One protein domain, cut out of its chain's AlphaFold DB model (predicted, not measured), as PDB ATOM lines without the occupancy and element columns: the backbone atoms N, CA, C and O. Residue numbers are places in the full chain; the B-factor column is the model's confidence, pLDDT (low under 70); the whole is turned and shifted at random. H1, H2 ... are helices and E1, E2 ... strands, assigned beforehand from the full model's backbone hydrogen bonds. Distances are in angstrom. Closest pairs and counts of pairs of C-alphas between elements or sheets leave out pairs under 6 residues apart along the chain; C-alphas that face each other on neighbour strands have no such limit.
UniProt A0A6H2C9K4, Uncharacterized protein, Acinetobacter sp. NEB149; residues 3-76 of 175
ATOM      1  N   TYR A   3     196.222 202.980 241.471       44.34
ATOM      2  CA  TYR A   3     197.349 202.058 241.295       44.34
ATOM      3  C   TYR A   3     198.494 202.615 240.430       44.34
ATOM      4  O   TYR A   3     199.650 202.502 240.829       44.34
ATOM      5  N   ASP A   4     198.198 203.295 239.317       43.28
ATOM      6  CA  ASP A   4     199.240 203.821 238.413       43.28
ATOM      7  C   ASP A   4     200.085 204.931 239.054       43.28
ATOM      8  O   ASP A   4     201.305 204.962 238.900       43.28
ATOM      9  N   GLY A   5     199.459 205.806 239.851       47.03
ATOM     10  CA  GLY A   5     200.174 206.867 240.569       47.03
ATOM     11  C   GLY A   5     201.151 206.331 241.623       47.03
ATOM     12  O   GLY A   5     202.190 206.940 241.866       47.03
ATOM     13  N   SER A   6     200.857 205.163 242.204       49.97
ATOM     14  CA  SER A   6     201.705 204.530 243.225       49.97
ATOM     15  C   SER A   6     202.957 203.871 242.623       49.97
ATOM     16  O   SER A   6     203.997 203.805 243.275       49.97
ATOM     17  N   LEU A   7     202.878 203.411 241.368       48.78
ATOM     18  CA  LEU A   7     203.982 202.776 240.636       48.78
ATOM     19  C   LEU A   7     204.966 203.780 240.039       48.78
ATOM     20  O   LEU A   7     206.172 203.556 240.118       48.78
ATOM     21  N   ILE A   8     204.462 204.886 239.483       52.94
ATOM     22  CA  ILE A   8     205.302 205.976 238.963       52.94
ATOM     23  C   ILE A   8     206.128 206.581 240.103       52.94
ATOM     24  O   ILE A   8     207.339 206.727 239.972       52.94
ATOM     25  N   ALA A   9     205.503 206.807 241.264       55.41
ATOM     26  CA  ALA A   9     206.216 207.242 242.460       55.41
ATOM     27  C   ALA A   9     207.335 206.259 242.856       55.41
ATOM     28  O   ALA A   9     208.420 206.676 243.245       55.41
ATOM     29  N   PHE A  10     207.117 204.947 242.731       58.91
ATOM     30  CA  PHE A  10     208.116 203.963 243.142       58.91
ATOM     31  C   PHE A  10     209.424 204.045 242.340       58.91
ATOM     32  O   PHE A  10     210.502 203.914 242.920       58.91
ATOM     33  N   ASP A  11     209.351 204.262 241.025       59.94
ATOM     34  CA  ASP A  11     210.556 204.395 240.199       59.94
ATOM     35  C   ASP A  11     211.338 205.674 240.511       59.94
ATOM     36  O   ASP A  11     212.571 205.627 240.537       59.94
ATOM     37  N   ASP A  12     210.642 206.756 240.860       58.44
ATOM     38  CA  ASP A  12     211.260 208.003 241.316       58.44
ATOM     39  C   ASP A  12     211.912 207.857 242.708       58.44
ATOM     40  O   ASP A  12     212.961 208.444 242.967       58.44
ATOM     41  N   PHE A  13     211.357 207.017 243.592       58.19
ATOM     42  CA  PHE A  13     211.869 206.809 244.957       58.19
ATOM     43  C   PHE A  13     212.839 205.624 245.112       58.19
ATOM     44  O   PHE A  13     213.438 205.465 246.181       58.19
ATOM     45  N   LYS A  14     213.047 204.787 244.083       60.44
ATOM     46  CA  LYS A  14     213.857 203.552 244.188       60.44
ATOM     47  C   LYS A  14     215.284 203.813 244.688       60.44
ATOM     48  O   LYS A  14     215.831 203.014 245.447       60.44
ATOM     49  N   THR A  15     215.893 204.916 244.262       60.16
ATOM     50  CA  THR A  15     217.248 205.328 244.665       60.16
ATOM     51  C   THR A  15     217.300 205.892 246.089       60.16
ATOM     52  O   THR A  15     218.353 205.848 246.723       60.16
ATOM     53  N   GLU A  16     216.168 206.356 246.624       64.12
ATOM     54  CA  GLU A  16     216.039 206.944 247.962       64.12
ATOM     55  C   GLU A  16     215.556 205.942 249.024       64.12
ATOM     56  O   GLU A  16     215.668 206.197 250.228       64.12
ATOM     57  N   MET A  17     215.057 204.772 248.612       67.44
ATOM     58  CA  MET A  17     214.559 203.740 249.521       67.44
ATOM     59  C   MET A  17     215.670 203.112 250.369       67.44
ATOM     60  O   MET A  17     216.374 202.173 249.978       67.44
ATOM     61  N   LYS A  18     215.771 203.585 251.611       75.00
ATOM     62  CA  LYS A  18     216.690 203.036 252.619       75.00
ATOM     63  C   LYS A  18     216.155 201.763 253.291       75.00
ATOM     64  O   LYS A  18     216.958 200.957 253.755       75.00
ATOM     65  N   GLY A  19     214.834 201.554 253.302       84.44
ATOM     66  CA  GLY A  19     214.156 200.451 254.000       84.44
ATOM     67  C   GLY A  19     213.546 199.374 253.096       84.44
ATOM     68  O   GLY A  19     213.666 199.422 251.871       84.44
ATOM     69  N   LYS A  20     212.887 198.400 253.733       89.25
ATOM     70  CA  LYS A  20     212.041 197.384 253.091       89.25
ATOM     71  C   LYS A  20     210.575 197.811 253.158       89.25
ATOM     72  O   LYS A  20     210.168 198.422 254.141       89.25
ATOM     73  N   PHE A  21     209.795 197.478 252.138       87.62
ATOM     74  CA  PHE A  21     208.375 197.800 252.036       87.62
ATOM     75  C   PHE A  21     207.593 196.555 251.638       87.62
ATOM     76  O   PHE A  21     207.983 195.833 250.718       87.62
ATOM     77  N   PHE A  22     206.483 196.317 252.331       90.25
ATOM     78  CA  PHE A  22     205.556 195.236 252.033       90.25
ATOM     79  C   PHE A  22     204.163 195.837 251.860       90.25
ATOM     80  O   PHE A  22     203.611 196.414 252.794       90.25
ATOM     81  N   LEU A  23     203.622 195.729 250.653       88.50
ATOM     82  CA  LEU A  23     202.268 196.135 250.311       88.50
ATOM     83  C   LEU A  23     201.395 194.884 250.308       88.50
ATOM     84  O   LEU A  23     201.676 193.929 249.582       88.50
ATOM     85  N   LEU A  24     200.349 194.898 251.127       89.75
ATOM     86  CA  LEU A  24     199.353 193.840 251.216       89.75
ATOM     87  C   LEU A  24     198.004 194.411 250.786       89.75
ATOM     88  O   LEU A  24     197.608 195.467 251.279       89.75
ATOM     89  N   CYS A  25     197.302 193.724 249.891       84.56
ATOM     90  CA  CYS A  25     195.927 194.064 249.543       84.56
ATOM     91  C   CYS A  25     195.000 192.848 249.608       84.56
ATOM     92  O   CYS A  25     195.423 191.704 249.425       84.56
ATOM     93  N   ASP A  26     193.719 193.122 249.829       83.88
ATOM     94  CA  ASP A  26     192.649 192.147 249.636       83.88
ATOM     95  C   ASP A  26     192.591 191.722 248.155       83.88
ATOM     96  O   ASP A  26     193.022 192.458 247.257       83.88
ATOM     97  N   THR A  27     192.060 190.529 247.885       82.19
ATOM     98  CA  THR A  27     191.745 190.101 246.516       82.19
ATOM     99  C   THR A  27     190.310 190.501 246.203       82.19
ATOM    100  O   THR A  27     189.382 189.957 246.792       82.19
ATOM    101  N   ASP A  28     190.132 191.424 245.258       73.94
ATOM    102  CA  ASP A  28     188.833 191.728 244.651       73.94
ATOM    103  C   ASP A  28     188.586 190.793 243.452       73.94
ATOM    104  O   ASP A  28     189.496 190.476 242.681       73.94
ATOM    105  N   ASP A  29     187.337 190.380 243.276       64.94
ATOM    106  CA  ASP A  29     186.784 189.584 242.180       64.94
ATOM    107  C   ASP A  29     187.089 190.214 240.809       64.94
ATOM    108  O   ASP A  29     187.115 189.533 239.784       64.94
ATOM    109  N   LYS A  30     187.279 191.538 240.793       59.19
ATOM    110  CA  LYS A  30     187.539 192.348 239.601       59.19
ATOM    111  C   LYS A  30     188.995 192.769 239.461       59.19
ATOM    112  O   LYS A  30     189.224 193.828 238.880       59.19
ATOM    113  N   LEU A  31     189.950 192.006 240.005       57.50
ATOM    114  CA  LEU A  31     191.374 192.350 239.961       57.50
ATOM    115  C   LEU A  31     191.752 192.878 238.566       57.50
ATOM    116  O   LEU A  31     191.755 192.135 237.581       57.50
ATOM    117  N   GLU A  32     191.937 194.198 238.464       50.53
ATOM    118  CA  GLU A  32     192.075 194.859 237.171       50.53
ATOM    119  C   GLU A  32     193.362 194.345 236.525       50.53
ATOM    120  O   GLU A  32     194.436 194.417 237.121       50.53
ATOM    121  N   ALA A  33     193.266 193.866 235.283       49.84
ATOM    122  CA  ALA A  33     194.363 193.328 234.473       49.84
ATOM    123  C   ALA A  33     195.508 194.333 234.171       49.84
ATOM    124  O   ALA A  33     196.350 194.082 233.308       49.84
ATOM    125  N   ASN A  34     195.554 195.469 234.870       51.53
ATOM    126  CA  ASN A  34     196.505 196.565 234.692       51.53
ATOM    127  C   ASN A  34     197.722 196.487 235.633       51.53
ATOM    128  O   ASN A  34     198.579 197.365 235.619       51.53
ATOM    129  N   THR A  35     197.875 195.415 236.412       55.44
ATOM    130  CA  THR A  35     199.050 195.196 237.276       55.44
ATOM    131  C   THR A  35     200.298 194.710 236.523       55.44
ATOM    132  O   THR A  35     201.321 194.434 237.143       55.44
ATOM    133  N   ASN A  36     200.259 194.617 235.188       57.06
ATOM    134  CA  ASN A  36     201.391 194.175 234.353       57.06
ATOM    135  C   ASN A  36     202.630 195.082 234.466       57.06
ATOM    136  O   ASN A  36     203.739 194.657 234.155       57.06
ATOM    137  N   HIS A  37     202.452 196.323 234.924       57.28
ATOM    138  CA  HIS A  37     203.540 197.274 235.172       57.28
ATOM    139  C   HIS A  37     204.230 197.067 236.532       57.28
ATOM    140  O   HIS A  37     205.257 197.692 236.806       57.28
ATOM    141  N   ILE A  38     203.686 196.197 237.391       61.44
ATOM    142  CA  ILE A  38     204.225 195.915 238.721       61.44
ATOM    143  C   ILE A  38     205.410 194.968 238.570       61.44
ATOM    144  O   ILE A  38     205.281 193.822 238.142       61.44
ATOM    145  N   LYS A  39     206.591 195.506 238.873       58.75
ATOM    146  CA  LYS A  39     207.877 194.840 238.672       58.75
ATOM    147  C   LYS A  39     208.012 193.616 239.580       58.75
ATOM    148  O   LYS A  39     207.631 193.656 240.747       58.75
ATOM    149  N   ASN A  40     208.596 192.555 239.027       65.12
ATOM    150  CA  ASN A  40     208.861 191.299 239.723       65.12
ATOM    151  C   ASN A  40     209.824 191.522 240.903       65.12
ATOM    152  O   ASN A  40     210.747 192.338 240.820       65.12
ATOM    153  N   ASP A  41     209.643 190.752 241.974       75.94
ATOM    154  CA  ASP A  41     210.494 190.696 243.163       75.94
ATOM    155  C   ASP A  41     212.007 190.748 242.894       75.94
ATOM    156  O   ASP A  41     212.752 191.373 243.651       75.94
ATOM    157  N   ALA A  42     212.474 190.096 241.825       74.25
ATOM    158  CA  ALA A  42     213.886 190.069 241.451       74.25
ATOM    159  C   ALA A  42     214.438 191.464 241.101       74.25
ATOM    160  O   ALA A  42     215.614 191.749 241.320       74.25
ATOM    161  N   GLN A  43     213.592 192.351 240.572       70.38
ATOM    162  CA  GLN A  43     213.978 193.705 240.170       70.38
ATOM    163  C   GLN A  43     214.006 194.681 241.355       70.38
ATOM    164  O   GLN A  43     214.713 195.697 241.295       70.38
ATOM    165  N   HIS A  44     213.263 194.378 242.425       77.56
ATOM    166  CA  HIS A  44     213.158 195.198 243.632       77.56
ATOM    167  C   HIS A  44     213.092 194.327 244.897       77.56
ATOM    168  O   HIS A  44     212.044 194.227 245.527       77.56
ATOM    169  N   PRO A  45     214.212 193.747 245.356       82.88
ATOM    170  CA  PRO A  45     214.206 192.820 246.494       82.88
ATOM    171  C   PRO A  45     213.762 193.455 247.823       82.88
ATOM    172  O   PRO A  45     213.463 192.734 248.769       82.88
ATOM    173  N   LYS A  46     213.714 194.792 247.910       85.94
ATOM    174  CA  LYS A  46     213.232 195.557 249.073       85.94
ATOM    175  C   LYS A  46     211.755 195.961 248.983       85.94
ATOM    176  O   LYS A  46     211.269 196.598 249.913       85.94
ATOM    177  N   LEU A  47     211.055 195.618 247.905       85.19
ATOM    178  CA  LEU A  47     209.621 195.840 247.751       85.19
ATOM    179  C   LEU A  47     208.940 194.501 247.483       85.19
ATOM    180  O   LEU A  47     209.272 193.816 246.521       85.19
ATOM    181  N   LYS A  48     207.939 194.171 248.292       88.06
ATOM    182  CA  LYS A  48     206.988 193.102 247.990       88.06
ATOM    183  C   LYS A  48     205.607 193.705 247.845       88.06
ATOM    184  O   LYS A  48     205.198 194.500 248.688       88.06
ATOM    185  N   TYR A  49     204.892 193.311 246.799       87.50
ATOM    186  CA  TYR A  49     203.474 193.606 246.658       87.50
ATOM    187  C   TYR A  49     202.713 192.294 246.485       87.50
ATOM    188  O   TYR A  49     202.921 191.561 245.512       87.50
ATOM    189  N   ARG A  50     201.891 191.970 247.484       89.81
ATOM    190  CA  ARG A  50     201.137 190.727 247.585       89.81
ATOM    191  C   ARG A  50     199.648 190.968 247.757       89.81
ATOM    192  O   ARG A  50     199.237 191.966 248.348       89.81
ATOM    193  N   ARG A  51     198.866 189.997 247.293       90.56
ATOM    194  CA  ARG A  51     197.451 189.841 247.629       90.56
ATOM    195  C   ARG A  51     197.214 188.512 248.335       90.56
ATOM    196  O   ARG A  51     197.945 187.550 248.095       90.56
ATOM    197  N   LEU A  52     196.199 188.480 249.191       92.62
ATOM    198  CA  LEU A  52     195.763 187.271 249.892       92.62
ATOM    199  C   LEU A  52     194.834 186.452 249.010       92.62
ATOM    200  O   LEU A  52     193.906 187.008 248.426       92.62
ATOM    201  N   ILE A  53     195.043 185.143 248.950       93.19
ATOM    202  CA  ILE A  53     194.099 184.221 248.319       93.19
ATOM    203  C   ILE A  53     193.793 183.057 249.248       93.19
ATOM    204  O   ILE A  53     194.664 182.593 249.982       93.19
ATOM    205  N   ILE A  54     192.566 182.552 249.160       93.69
ATOM    206  CA  ILE A  54     192.224 181.231 249.683       93.69
ATOM    207  C   ILE A  54     192.462 180.201 248.590       93.69
ATOM    208  O   ILE A  54     191.927 180.313 247.481       93.69
ATOM    209  N   ASN A  55     193.267 179.197 248.914       91.44
ATOM    210  CA  ASN A  55     193.542 178.065 248.054       91.44
ATOM    211  C   ASN A  55     192.761 176.854 248.569       91.44
ATOM    212  O   ASN A  55     193.170 176.164 249.497       91.44
ATOM    213  N   GLU A  56     191.601 176.612 247.962       89.25
ATOM    214  CA  GLU A  56     190.691 175.529 248.361       89.25
ATOM    215  C   GLU A  56     191.274 174.130 248.080       89.25
ATOM    216  O   GLU A  56     190.823 173.158 248.672       89.25
ATOM    217  N   ASN A  57     192.294 174.006 247.217       89.38
ATOM    218  CA  ASN A  57     192.887 172.705 246.884       89.38
ATOM    219  C   ASN A  57     193.780 172.152 248.001       89.38
ATOM    220  O   ASN A  57     193.910 170.939 248.137       89.38
ATOM    221  N   ASN A  58     194.443 173.033 248.750       90.00
ATOM    222  CA  ASN A  58     195.335 172.670 249.854       90.00
ATOM    223  C   ASN A  58     194.894 173.287 251.193       90.00
ATOM    224  O   ASN A  58     195.655 173.242 252.155       90.00
ATOM    225  N   GLU A  59     193.696 173.874 251.223       92.00
ATOM    226  CA  GLU A  59     193.061 174.481 252.393       92.00
ATOM    227  C   GLU A  59     193.960 175.498 253.111       92.00
ATOM    228  O   GLU A  59     194.110 175.494 254.333       92.00
ATOM    229  N   SER A  60     194.584 176.386 252.336       92.00
ATOM    230  CA  SER A  60     195.540 177.366 252.851       92.00
ATOM    231  C   SER A  60     195.195 178.803 252.461       92.00
ATOM    232  O   SER A  60     194.345 179.062 251.605       92.00
ATOM    233  N   ALA A  61     195.851 179.746 253.140       94.19
ATOM    234  CA  ALA A  61     195.860 181.145 252.752       94.19
ATOM    235  C   ALA A  61     197.259 181.498 252.252       94.19
ATOM    236  O   ALA A  61     198.221 181.424 253.022       94.19
ATOM    237  N   ASP A  62     197.345 181.902 250.991       93.31
ATOM    238  CA  ASP A  62     198.609 182.153 250.308       93.31
ATOM    239  C   ASP A  62     198.785 183.649 250.022       93.31
ATOM    240  O   ASP A  62     197.835 184.363 249.679       93.31
ATOM    241  N   LEU A  63     200.032 184.120 250.121       93.25
ATOM    242  CA  LEU A  63     200.448 185.415 249.592       93.25
ATOM    243  C   LEU A  63     200.959 185.217 248.172       93.25
ATOM    244  O   LEU A  63     202.015 184.632 247.945       93.25
ATOM    245  N   VAL A  64     200.233 185.756 247.201       90.62
ATOM    246  CA  VAL A  64     200.654 185.723 245.798       90.62
ATOM    247  C   VAL A  64     201.018 187.114 245.322       90.62
ATOM    248  O   VAL A  64     200.523 188.111 245.851       90.62
ATOM    249  N   GLU A  65     201.903 187.199 244.329       87.94
ATOM    250  CA  GLU A  65     202.180 188.468 243.655       87.94
ATOM    251  C   GLU A  65     200.863 189.105 243.205       87.94
ATOM    252  O   GLU A  65     199.951 188.420 242.735       87.94
ATOM    253  N   VAL A  66     200.740 190.420 243.367       83.94
ATOM    254  CA  VAL A  66     199.486 191.111 243.043       83.94
ATOM    255  C   VAL A  66     199.075 190.914 241.575       83.94
ATOM    256  O   VAL A  66     197.893 190.826 241.283       83.94
ATOM    257  N   ASN A  67     200.036 190.764 240.661       79.19
ATOM    258  CA  ASN A  67     199.819 190.509 239.235       79.19
ATOM    259  C   ASN A  67     199.727 189.013 238.881       79.19
ATOM    260  O   ASN A  67     199.684 188.663 237.702       79.19
ATOM    261  N   SER A  68     199.701 188.130 239.881       83.31
ATOM    262  CA  SER A  68     199.540 186.696 239.681       83.31
ATOM    263  C   SER A  68     198.214 186.381 238.993       83.31
ATOM    264  O   SER A  68     197.146 186.814 239.440       83.31
ATOM    265  N   THR A  69     198.285 185.544 237.958       81.00
ATOM    266  CA  THR A  69     197.136 185.025 237.203       81.00
ATOM    267  C   THR A  69     196.376 183.919 237.936       81.00
ATOM    268  O   THR A  69     195.416 183.375 237.389       81.00
ATOM    269  N   VAL A  70     196.780 183.572 239.164       83.25
ATOM    270  CA  VAL A  70     196.080 182.580 239.988       83.25
ATOM    271  C   VAL A  70     194.647 183.049 240.230       83.25
ATOM    272  O   VAL A  70     194.402 184.039 240.926       83.25
ATOM    273  N   ALA A  71     193.694 182.331 239.641       78.44
ATOM    274  CA  ALA A  71     192.280 182.570 239.869       78.44
ATOM    275  C   ALA A  71     191.947 182.282 241.338       78.44
ATOM    276  O   ALA A  71     192.312 181.238 241.875       78.44
ATOM    277  N   SER A  72     191.250 183.209 241.988       84.06
ATOM    278  CA  SER A  72     190.756 183.044 243.353       84.06
ATOM    279  C   SER A  72     189.461 183.832 243.517       84.06
ATOM    280  O   SER A  72     189.177 184.747 242.739       84.06
ATOM    281  N   LYS A  73     188.656 183.454 244.509       85.94
ATOM    282  CA  LYS A  73     187.476 184.223 244.913       85.94
ATOM    283  C   LYS A  73     187.923 185.498 245.637       85.94
ATOM    284  O   LYS A  73     189.068 185.604 246.080       85.94
ATOM    285  N   SER A  74     186.987 186.435 245.794       89.31
ATOM    286  CA  SER A  74     187.145 187.562 246.720       89.31
ATOM    287  C   SER A  74     187.705 187.067 248.048       89.31
ATOM    288  O   SER A  74     187.144 186.127 248.615       89.31
ATOM    289  N   THR A  75     188.796 187.663 248.512       91.44
ATOM    290  CA  THR A  75     189.433 187.297 249.780       91.44
ATOM    291  C   THR A  75     189.745 188.576 250.538       91.44
ATOM    292  O   THR A  75     190.518 189.406 250.057       91.44
ATOM    293  N   VAL A  76     189.154 188.721 251.720       92.12
ATOM    294  CA  VAL A  76     189.443 189.809 252.664       92.12
ATOM    295  C   VAL A  76     190.259 189.294 253.845       92.12
ATOM    296  O   VAL A  76     190.406 188.089 254.045       92.12
TER     297      VAL A  76
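What this domain is: This is residues 3 to 76 of the 175 residues of an uncharacterized protein of Acinetobacter sp. NEB149 (UniProt A0A6H2C9K4). A small, strongly twisted sheet of three strands makes a long narrow wall, with one helix, H1, set off from it near the end where E1 and E2 begin, and the hairpin of E2 and E3 reaching out at the other end. Between E1 and E2 a long loop, residues 26 to 46, swings from the end of E1 back to the beginning of E2, and these two strands run side by side in the same direction. The printed part has 74 residues, with one named helix and three named strands in the order H1, E1, E2, E3; the sheet is mixed, in the order E1, E2, E3. The class is mixed, helices and strands, though under half of the residues, 31, are in named elements. The whole is elongated, 41 by 21 by 19 A, and only just compact, close to loose, with a radius of gyration of the C-alphas of 13.3 A.

How they stand to each other: Helix H1, residues 3 to 13, is not on the sheet, with 1 pair of C-alphas within 10 A. In H1 every O i to N i+4 pair is within hydrogen-bond range. A short link joins it to edge strand E1, residues 21 to 25. The inner strand E2, residues 47 to 55, is the parallel neighbour of E1 at 31 degrees. The C-alphas of Leu 23 and Tyr 49 face each other at 4.6 A, and N 23 and O 48 are within hydrogen-bond range at 2.8 A, as are N 50 and O 23 at 2.9 A. E2 forms a hairpin with E3, residues 60 to 65, the other edge strand. These two are antiparallel at 145 degrees; N 53 and O 62 are 3.0 A apart and N 62 and O 53 2.9 A, both within hydrogen-bond range. H1 is apart from E2 and E3, and E1 is apart from E3.

Where its parts are: H1 begins at C-alpha 3, at (197.349, 202.058, 241.295), and is 15.7 A long from first to last C-alpha. E1 measures 13.2 A and E2, the longest strand by residues, 24.0 A, beginning at C-alpha 47, at (209.621, 195.840, 247.751). E3 measures 15.9 A and ends at C-alpha 65, at (202.180, 188.468, 243.655).

The domain as a whole: The two C-alphas farthest apart, those of Glu 16 and Asn 57, are 41.3 A from each other. The printed part has no cut. The link from E1 to E2, 21 residues, is long, and that from E2 to E3, 4 residues, is tight. The mean pLDDT of the printed part is 75.3; residues 3 to 17 and 29 to 40 are under 70, and H1 has a mean of 52.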